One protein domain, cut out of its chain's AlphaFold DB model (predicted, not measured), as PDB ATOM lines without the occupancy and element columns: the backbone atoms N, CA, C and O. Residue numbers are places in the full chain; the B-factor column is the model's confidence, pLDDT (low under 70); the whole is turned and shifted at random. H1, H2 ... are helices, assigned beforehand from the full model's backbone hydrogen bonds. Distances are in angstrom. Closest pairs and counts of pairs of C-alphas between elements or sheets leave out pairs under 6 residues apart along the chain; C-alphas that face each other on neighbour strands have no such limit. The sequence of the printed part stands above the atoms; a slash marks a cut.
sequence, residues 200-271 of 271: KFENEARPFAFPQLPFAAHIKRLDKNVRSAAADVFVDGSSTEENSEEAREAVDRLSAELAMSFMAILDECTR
ATOM      1  N   LYS A 200       9.693  -8.847  56.333       85.62
ATOM      2  CA  LYS A 200       9.110  -9.399  55.106       85.62
ATOM      3  C   LYS A 200       9.996 -10.535  54.631       85.62
ATOM      4  O   LYS A 200      11.195 -10.336  54.459       85.62
ATOM      5  N   PHE A 201       9.392 -11.695  54.422       81.88
ATOM      6  CA  PHE A 201      10.071 -12.891  53.941       81.88
ATOM      7  C   PHE A 201       9.364 -13.389  52.688       81.88
ATOM      8  O   PHE A 201       8.148 -13.247  52.572       81.88
ATOM      9  N   GLU A 202      10.116 -13.986  51.765       80.50
ATOM     10  CA  GLU A 202       9.549 -14.579  50.547       80.50
ATOM     11  C   GLU A 202       8.541 -15.684  50.875       80.50
ATOM     12  O   GLU A 202       7.528 -15.833  50.196       80.50
ATOM     13  N   ASN A 203       8.797 -16.434  51.951       84.31
ATOM     14  CA  ASN A 203       7.903 -17.464  52.448       84.31
ATOM     15  C   ASN A 203       7.586 -17.238  53.931       84.31
ATOM     16  O   ASN A 203       8.322 -17.679  54.812       84.31
ATOM     17  N   GLU A 204       6.455 -16.585  54.206       81.19
ATOM     18  CA  GLU A 204       5.988 -16.314  55.574       81.19
ATOM     19  C   GLU A 204       5.631 -17.581  56.370       81.19
ATOM     20  O   GLU A 204       5.506 -17.528  57.596       81.19
ATOM     21  N   ALA A 205       5.470 -18.721  55.689       82.75
ATOM     22  CA  ALA A 205       5.212 -19.997  56.335       82.75
ATOM     23  C   ALA A 205       6.491 -20.660  56.862       82.75
ATOM     24  O   ALA A 205       6.378 -21.591  57.653       82.75
ATOM     25  N   ARG A 206       7.695 -20.208  56.494       88.44
ATOM     26  CA  ARG A 206       8.938 -20.786  57.028       88.44
ATOM     27  C   ARG A 206       9.387 -20.075  58.306       88.44
ATOM     28  O   ARG A 206       9.073 -18.897  58.492       88.44
ATOM     29  N   PRO A 207      10.103 -20.776  59.200       92.50
ATOM     30  CA  PRO A 207      10.859 -20.104  60.238       92.50
ATOM     31  C   PRO A 207      11.884 -19.145  59.625       92.50
ATOM     32  O   PRO A 207      12.320 -19.318  58.488       92.50
ATOM     33  N   PHE A 208      12.261 -18.134  60.392       91.00
ATOM     34  CA  PHE A 208      13.260 -17.146  60.017       91.00
ATOM     35  C   PHE A 208      14.095 -16.746  61.229       91.00
ATOM     36  O   PHE A 208      13.662 -16.877  62.376       91.00
ATOM     37  N   ALA A 209      15.281 -16.211  60.964       89.75
ATOM     38  CA  ALA A 209      16.159 -15.629  61.967       89.75
ATOM     39  C   ALA A 209      16.378 -14.139  61.685       89.75
ATOM     40  O   ALA A 209      16.162 -13.659  60.571       89.75
ATOM     41  N   PHE A 210      16.822 -13.408  62.704       86.38
ATOM     42  CA  PHE A 210      17.244 -12.017  62.571       86.38
ATOM     43  C   PHE A 210      18.765 -11.935  62.688       86.38
ATOM     44  O   PHE A 210      19.270 -11.984  63.809       86.38
ATOM     45  N   PRO A 211      19.503 -11.776  61.572       83.81
ATOM     46  CA  PRO A 211      20.964 -11.697  61.602       83.81
ATOM     47  C   PRO A 211      21.506 -10.541  62.451       83.81
ATOM     48  O   PRO A 211      22.655 -10.583  62.873       83.81
ATOM     49  N   GLN A 212      20.697  -9.505  62.699       81.75
ATOM     50  CA  GLN A 212      21.074  -8.378  63.552       81.75
ATOM     51  C   GLN A 212      21.011  -8.676  65.059       81.75
ATOM     52  O   GLN A 212      21.480  -7.858  65.848       81.75
ATOM     53  N   LEU A 213      20.405  -9.792  65.481       86.00
ATOM     54  CA  LEU A 213      20.410 -10.169  66.892       86.00
ATOM     55  C   LEU A 213      21.806 -10.681  67.275       86.00
ATOM     56  O   LEU A 213      22.382 -11.482  66.540       86.00
ATOM     57  N   PRO A 214      22.341 -10.301  68.448       87.62
ATOM     58  CA  PRO A 214      23.653 -10.763  68.904       87.62
ATOM     59  C   PRO A 214      23.654 -12.234  69.368       87.62
ATOM     60  O   PRO A 214      24.637 -12.711  69.929       87.62
ATOM     61  N   PHE A 215      22.551 -12.954  69.165       89.19
ATOM     62  CA  PHE A 215      22.354 -14.353  69.520       89.19
ATOM     63  C   PHE A 215      21.486 -15.047  68.467       89.19
ATOM     64  O   PHE A 215      20.658 -14.416  67.807       89.19
ATOM     65  N   ALA A 216      21.647 -16.364  68.338       91.19
ATOM     66  CA  ALA A 216      20.816 -17.168  67.451       91.19
ATOM     67  C   ALA A 216      19.371 -17.217  67.971       91.19
ATOM     68  O   ALA A 216      19.119 -17.638  69.101       91.19
ATOM     69  N   ALA A 217      18.421 -16.805  67.135       90.62
ATOM     70  CA  ALA A 217      16.996 -16.896  67.416       90.62
ATOM     71  C   ALA A 217      16.247 -17.300  66.147       90.62
ATOM     72  O   ALA A 217      16.386 -16.650  65.112       90.62
ATOM     73  N   HIS A 218      15.431 -18.345  66.262       92.00
ATOM     74  CA  HIS A 218      14.590 -18.857  65.186       92.00
ATOM     75  C   HIS A 218      13.129 -18.613  65.540       92.00
ATOM     76  O   HIS A 218      12.680 -18.907  66.648       92.00
ATOM     77  N   ILE A 219      12.397 -18.027  64.604       91.62
ATOM     78  CA  ILE A 219      11.055 -17.505  64.824       91.62
ATOM     79  C   ILE A 219      10.156 -18.068  63.740       91.62
ATOM     80  O   ILE A 219      10.451 -17.955  62.556       91.62
ATOM     81  N   LYS A 220       9.021 -18.635  64.138       91.88
ATOM     82  CA  LYS A 220       7.960 -19.063  63.229       91.88
ATOM     83  C   LYS A 220       6.715 -18.242  63.517       91.88
ATOM     84  O   LYS A 220       6.244 -18.193  64.651       91.88
ATOM     85  N   ARG A 221       6.146 -17.626  62.480       91.12
ATOM     86  CA  ARG A 221       4.780 -17.099  62.557       91.12
ATOM     87  C   ARG A 221       3.811 -18.275  62.544       91.12
ATOM     88  O   ARG A 221       3.854 -19.095  61.620       91.12
ATOM     89  N   LEU A 222       2.955 -18.342  63.559       90.75
ATOM     90  CA  LEU A 222       1.817 -19.254  63.563       90.75
ATOM     91  C   LEU A 222       0.827 -18.783  62.498       90.75
ATOM     92  O   LEU A 222       0.502 -17.595  62.416       90.75
ATOM     93  N   ASP A 223       0.408 -19.700  61.638       86.50
ATOM     94  CA  ASP A 223      -0.409 -19.374  60.476       86.50
ATOM     95  C   ASP A 223      -1.916 -19.439  60.786       86.50
ATOM     96  O   ASP A 223      -2.374 -19.477  61.933       86.50
ATOM     97  N   LYS A 224      -2.732 -19.343  59.733       89.06
ATOM     98  CA  LYS A 224      -4.190 -19.393  59.845       89.06
ATOM     99  C   LYS A 224      -4.715 -20.765  60.282       89.06
ATOM    100  O   LYS A 224      -5.804 -20.790  60.843       89.06
ATOM    101  N   ASN A 225      -3.978 -21.855  60.062       91.19
ATOM    102  CA  ASN A 225      -4.434 -23.200  60.404       91.19
ATOM    103  C   ASN A 225      -4.439 -23.377  61.920       91.19
ATOM    104  O   ASN A 225      -5.459 -23.771  62.469       91.19
ATOM    105  N   VAL A 226      -3.377 -22.938  62.608       92.38
ATOM    106  CA  VAL A 226      -3.326 -22.914  64.084       92.38
ATOM    107  C   VAL A 226      -4.493 -22.103  64.661       92.38
ATOM    108  O   VAL A 226      -5.153 -22.527  65.607       92.38
ATOM    109  N   ARG A 227      -4.786 -20.932  64.077       89.00
ATOM    110  CA  ARG A 227      -5.915 -20.094  64.517       89.00
ATOM    111  C   ARG A 227      -7.271 -20.747  64.263       89.00
ATOM    112  O   ARG A 227      -8.134 -20.646  65.127       89.00
ATOM    113  N   SER A 228      -7.449 -21.386  63.109       90.25
ATOM    114  CA  SER A 228      -8.681 -22.100  62.765       90.25
ATOM    115  C   SER A 228      -8.898 -23.289  63.696       90.25
ATOM    116  O   SER A 228      -9.949 -23.380  64.312       90.25
ATOM    117  N   ALA A 229      -7.878 -24.133  63.875       91.00
ATOM    118  CA  ALA A 229      -7.937 -25.290  64.763       91.00
ATOM    119  C   ALA A 229      -8.233 -24.880  66.211       91.00
ATOM    120  O   ALA A 229      -8.996 -25.540  66.904       91.00
ATOM    121  N   ALA A 230      -7.679 -23.756  66.672       89.69
ATOM    122  CA  ALA A 230      -7.992 -23.254  68.002       89.69
ATOM    123  C   ALA A 230      -9.415 -22.715  68.136       89.69
ATOM    124  O   ALA A 230      -9.998 -22.861  69.205       89.69
ATOM    125  N   ALA A 231      -9.972 -22.094  67.092       86.00
ATOM    126  CA  ALA A 231     -11.356 -21.635  67.121       86.00
ATOM    127  C   ALA A 231     -12.315 -22.811  67.358       86.00
ATOM    128  O   ALA A 231     -13.199 -22.678  68.196       86.00
ATOM    129  N   ASP A 232     -12.068 -23.965  66.730       82.75
ATOM    130  CA  ASP A 232     -12.865 -25.183  66.926       82.75
ATOM    131  C   ASP A 232     -12.878 -25.646  68.397       82.75
ATOM    132  O   ASP A 232     -13.905 -26.089  68.897       82.75
ATOM    133  N   VAL A 233     -11.767 -25.478  69.128       81.38
ATOM    134  CA  VAL A 233     -11.672 -25.846  70.557       81.38
ATOM    135  C   VAL A 233     -12.497 -24.915  71.457       81.38
ATOM    136  O   VAL A 233     -12.964 -25.321  72.519       81.38
ATOM    137  N   PHE A 234     -12.670 -23.649  71.069       63.97
ATOM    138  CA  PHE A 234     -13.381 -22.649  71.876       63.97
ATOM    139  C   PHE A 234     -14.911 -22.684  71.715       63.97
ATOM    140  O   PHE A 234     -15.590 -21.953  72.439       63.97
ATOM    141  N   VAL A 235     -15.456 -23.466  70.773       54.53
ATOM    142  CA  VAL A 235     -16.849 -23.309  70.320       54.53
ATOM    143  C   VAL A 235     -17.898 -24.013  71.186       54.53
ATOM    144  O   VAL A 235     -19.013 -23.501  71.226       54.53
ATOM    145  N   ASP A 236     -17.594 -25.054  71.968       45.75
ATOM    146  CA  ASP A 236     -18.663 -25.790  72.664       45.75
ATOM    147  C   ASP A 236     -18.547 -25.851  74.191       45.75
ATOM    148  O   ASP A 236     -17.747 -26.569  74.784       45.75
ATOM    149  N   GLY A 237     -19.411 -25.067  74.843       45.16
ATOM    150  CA  GLY A 237     -19.687 -25.110  76.282       45.16
ATOM    151  C   GLY A 237     -20.951 -25.902  76.636       45.16
ATOM    152  O   GLY A 237     -21.452 -25.772  77.752       45.16
ATOM    153  N   SER A 238     -21.501 -26.683  75.702       40.31
ATOM    154  CA  SER A 238     -22.632 -27.581  75.948       40.31
ATOM    155  C   SER A 238     -22.135 -29.027  75.952       40.31
ATOM    156  O   SER A 238     -21.293 -29.389  75.140       40.31
ATOM    157  N   SER A 239     -22.559 -29.851  76.911       40.72
ATOM    158  CA  SER A 239     -22.026 -31.208  77.098       40.72
ATOM    159  C   SER A 239     -23.030 -32.270  76.643       40.72
ATOM    160  O   SER A 239     -23.990 -32.558  77.361       40.72
ATOM    161  N   THR A 240     -22.781 -32.874  75.484       47.38
ATOM    162  CA  THR A 240     -23.270 -34.206  75.082       47.38
ATOM    163  C   THR A 240     -22.057 -35.135  74.907       47.38
ATOM    164  O   THR A 240     -20.923 -34.659  74.857       47.38
ATOM    165  N   GLU A 241     -22.255 -36.457  74.845       52.97
ATOM    166  CA  GLU A 241     -21.152 -37.400  74.562       52.97
ATOM    167  C   GLU A 241     -20.541 -37.164  73.167       52.97
ATOM    168  O   GLU A 241     -19.323 -37.238  73.018       52.97
ATOM    169  N   GLU A 242     -21.349 -36.771  72.176       51.62
ATOM    170  CA  GLU A 242     -20.874 -36.360  70.843       51.62
ATOM    171  C   GLU A 242     -19.956 -35.125  70.926       51.62
ATOM    172  O   GLU A 242     -18.870 -35.128  70.347       51.62
ATOM    173  N   ASN A 243     -20.294 -34.140  71.769       62.72
ATOM    174  CA  ASN A 243     -19.459 -32.954  71.990       62.72
ATOM    175  C   ASN A 243     -18.108 -33.287  72.652       62.72
ATOM    176  O   ASN A 243     -17.192 -32.467  72.612       62.72
ATOM    177  N   SER A 244     -17.956 -34.464  73.273       72.88
ATOM    178  CA  SER A 244     -16.692 -34.866  73.901       72.88
ATOM    179  C   SER A 244     -15.673 -35.407  72.896       72.88
ATOM    180  O   SER A 244     -14.496 -35.051  72.984       72.88
ATOM    181  N   GLU A 245     -16.115 -36.189  71.908       81.44
ATOM    182  CA  GLU A 245     -15.228 -36.715  70.864       81.44
ATOM    183  C   GLU A 245     -14.843 -35.614  69.873       81.44
ATOM    184  O   GLU A 245     -13.667 -35.466  69.544       81.44
ATOM    185  N   GLU A 246     -15.792 -34.756  69.486       82.88
ATOM    186  CA  GLU A 246     -15.506 -33.598  68.631       82.88
ATOM    187  C   GLU A 246     -14.507 -32.630  69.290       82.88
ATOM    188  O   GLU A 246     -13.587 -32.131  68.632       82.88
ATOM    189  N   ALA A 247     -14.630 -32.403  70.604       81.38
ATOM    190  CA  ALA A 247     -13.682 -31.586  71.356       81.38
ATOM    191  C   ALA A 247     -12.279 -32.215  71.395       81.38
ATOM    192  O   ALA A 247     -11.279 -31.504  71.245       81.38
ATOM    193  N   ARG A 248     -12.200 -33.541  71.562       85.44
ATOM    194  CA  ARG A 248     -10.942 -34.296  71.548       85.44
ATOM    195  C   ARG A 248     -10.257 -34.183  70.189       85.44
ATOM    196  O   ARG A 248      -9.090 -33.802  70.126       85.44
ATOM    197  N   GLU A 249     -11.006 -34.384  69.106       88.81
ATOM    198  CA  GLU A 249     -10.506 -34.199  67.743       88.81
ATOM    199  C   GLU A 249     -10.032 -32.762  67.487       88.81
ATOM    200  O   GLU A 249      -8.990 -32.557  66.863       88.81
ATOM    201  N   ALA A 250     -10.764 -31.749  67.961       88.94
ATOM    202  CA  ALA A 250     -10.363 -30.352  67.807       88.94
ATOM    203  C   ALA A 250      -9.028 -30.057  68.512       88.94
ATOM    204  O   ALA A 250      -8.157 -29.384  67.947       88.94
ATOM    205  N   VAL A 251      -8.828 -30.594  69.720       88.94
ATOM    206  CA  VAL A 251      -7.562 -30.450  70.450       88.94
ATOM    207  C   VAL A 251      -6.429 -31.237  69.800       88.94
ATOM    208  O   VAL A 251      -5.326 -30.696  69.700       88.94
ATOM    209  N   ASP A 252      -6.681 -32.440  69.286       90.62
ATOM    210  CA  ASP A 252      -5.689 -33.210  68.529       90.62
ATOM    211  C   ASP A 252      -5.246 -32.467  67.261       90.62
ATOM    212  O   ASP A 252      -4.044 -32.342  66.998       90.62
ATOM    213  N   ARG A 253      -6.191 -31.883  66.509       92.69
ATOM    214  CA  ARG A 253      -5.881 -31.043  65.340       92.69
ATOM    215  C   ARG A 253      -5.007 -29.850  65.724       92.69
ATOM    216  O   ARG A 253      -3.986 -29.606  65.083       92.69
ATOM    217  N   LEU A 254      -5.364 -29.122  66.786       93.44
ATOM    218  CA  LEU A 254      -4.562 -27.992  67.263       93.44
ATOM    219  C   LEU A 254      -3.166 -28.438  67.729       93.44
ATOM    220  O   LEU A 254      -2.172 -27.774  67.427       93.44
ATOM    221  N   SER A 255      -3.081 -29.563  68.438       92.38
ATOM    222  CA  SER A 255      -1.821 -30.157  68.889       92.38
ATOM    223  C   SER A 255      -0.900 -30.465  67.706       92.38
ATOM    224  O   SER A 255       0.270 -30.073  67.717       92.38
ATOM    225  N   ALA A 256      -1.435 -31.070  66.641       93.12
ATOM    226  CA  ALA A 256      -0.691 -31.379  65.425       93.12
ATOM    227  C   ALA A 256      -0.165 -30.117  64.716       93.12
ATOM    228  O   ALA A 256       1.015 -30.057  64.366       93.12
ATOM    229  N   GLU A 257      -0.992 -29.080  64.552       94.88
ATOM    230  CA  GLU A 257      -0.586 -27.811  63.923       94.88
ATOM    231  C   GLU A 257       0.526 -27.090  64.711       94.88
ATOM    232  O   GLU A 257       1.492 -26.560  64.141       94.88
ATOM    233  N   LEU A 258       0.440 -27.111  66.045       94.19
ATOM    234  CA  LEU A 258       1.481 -26.570  66.921       94.19
ATOM    235  C   LEU A 258       2.769 -27.401  66.851       94.19
ATOM    236  O   LEU A 258       3.860 -26.829  66.765       94.19
ATOM    237  N   ALA A 259       2.661 -28.731  66.837       92.88
ATOM    238  CA  ALA A 259       3.804 -29.629  66.707       92.88
ATOM    239  C   ALA A 259       4.528 -29.427  65.369       92.88
ATOM    240  O   ALA A 259       5.748 -29.288  65.357       92.88
ATOM    241  N   MET A 260       3.797 -29.315  64.256       92.94
ATOM    242  CA  MET A 260       4.377 -29.008  62.943       92.94
ATOM    243  C   MET A 260       5.117 -27.666  62.949       92.94
ATOM    244  O   MET A 260       6.232 -27.569  62.436       92.94
ATOM    245  N   SER A 261       4.539 -26.639  63.579       93.19
ATOM    246  CA  SER A 261       5.188 -25.331  63.720       93.19
ATOM    247  C   SER A 261       6.496 -25.414  64.515       93.19
ATOM    248  O   SER A 261       7.475 -24.761  64.151       93.19
ATOM    249  N   PHE A 262       6.533 -26.227  65.573       91.62
ATOM    250  CA  PHE A 262       7.731 -26.443  66.382       91.62
ATOM    251  C   PHE A 262       8.798 -27.260  65.643       91.62
ATOM    252  O   PHE A 262       9.963 -26.867  65.627       91.62
ATOM    253  N   MET A 263       8.409 -28.351  64.977       92.62
ATOM    254  CA  MET A 263       9.328 -29.174  64.184       92.62
ATOM    255  C   MET A 263       9.955 -28.372  63.044       92.62
ATOM    256  O   MET A 263      11.156 -28.471  62.827       92.62
ATOM    257  N   ALA A 264       9.194 -27.483  62.396       92.75
ATOM    258  CA  ALA A 264       9.746 -26.581  61.391       92.75
ATOM    259  C   ALA A 264      10.877 -25.704  61.957       92.75
ATOM    260  O   ALA A 264      11.891 -25.520  61.290       92.75
ATOM    261  N   ILE A 265      10.731 -25.180  63.183       93.00
ATOM    262  CA  ILE A 265      11.801 -24.419  63.852       93.00
ATOM    263  C   ILE A 265      13.028 -25.306  64.081       93.00
ATOM    264  O   ILE A 265      14.140 -24.865  63.808       93.00
ATOM    265  N   LEU A 266      12.847 -26.539  64.566       91.12
ATOM    266  CA  LEU A 266      13.960 -27.465  64.811       91.12
ATOM    267  C   LEU A 266      14.717 -27.821  63.525       91.12
ATOM    268  O   LEU A 266      15.949 -27.851  63.525       91.12
ATOM    269  N   ASP A 267      13.993 -28.033  62.430       90.31
ATOM    270  CA  ASP A 267      14.582 -28.283  61.115       90.31
ATOM    271  C   ASP A 267      15.394 -27.084  60.611       90.31
ATOM    272  O   ASP A 267      16.382 -27.270  59.909       90.31
ATOM    273  N   GLU A 268      14.997 -25.857  60.953       88.56
ATOM    274  CA  GLU A 268      15.769 -24.658  60.612       88.56
ATOM    275  C   GLU A 268      17.011 -24.516  61.504       88.56
ATOM    276  O   GLU A 268      18.084 -24.208  61.003       88.56
ATOM    277  N   CYS A 269      16.904 -24.828  62.801       86.56
ATOM    278  CA  CYS A 269      18.028 -24.789  63.745       86.56
ATOM    279  C   CYS A 269      19.169 -25.767  63.409       86.56
ATOM    280  O   CYS A 269      20.266 -25.623  63.948       86.56
ATOM    281  N   THR A 270      18.896 -26.808  62.619       82.69
ATOM    282  CA  THR A 270      19.853 -27.880  62.283       82.69
ATOM    283  C   THR A 270      20.509 -27.714  60.910       82.69
ATOM    284  O   THR A 270      21.330 -28.551  60.530       82.69
ATOM    285  N   ARG A 271      20.163 -26.653  60.175       72.56
ATOM    286  CA  ARG A 271      20.749 -26.295  58.875       72.56
ATOM    287  C   ARG A 271      21.915 -25.333  59.034       72.56
ATOM    288  O   ARG A 271      22.854 -25.463  58.218       72.56
TER     289      ARG A 271
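What this domain is: This is residues 200 to 271 of the 271 residues of an uncharacterized protein of Serendipita indica (strain DSM 11827) (UniProt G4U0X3). One long helix, H2, runs most of the length of a narrow rod, and the much shorter H1 folds back beside part of it, making a lopsided helical hairpin. The stretch before H1, residues 200 to 223, has no named element and doubles back on itself near the last turns of H2, while residues 237 to 243, of which 241 to 243 belong to H2, stick out at the turn of the hairpin. The printed part has 72 residues with two named helices, H1 then H2, and no named strand; the class is all helix. It is only just loose, close to extended, with a radius of gyration of the C-alphas of 16.3 A and spans of 52 by 23 by 20 A.

Where its parts are: H2, residues 241 to 269, measures 42.6 A from C-alpha 241 at (-21.152, -37.400, 74.562) to C-alpha 269 at (18.028, -24.789, 63.745). H1, residues 224 to 234, begins with C-alpha 224 at (-4.190, -19.393, 59.845) and measures 15.5 A.

How they stand to each other: H2 touches H1 with residues 247 to 258 alone. Their closest C-alphas, those of Ala 229 and Leu 254, are 5.0 A apart. The two run opposite ways at a shallow tilt of 30 degrees and form a helical hairpin with a short link of 6 residues. Residues 208 to 209 make a short antiparallel pairing with residues 218 to 219. Of the O i to N i+4 pairs, 6 of 7 in H1 and 24 of 25 in H2 are within hydrogen-bond range.

The domain as a whole: The two C-alphas farthest apart, those of Pro 214 and Thr 240, are 52.8 A apart. The printed part has no cut and ends at Arg 271, the chain's last residue. The mean pLDDT of the printed part is 82.9, and residues 234 to 243 are under 70.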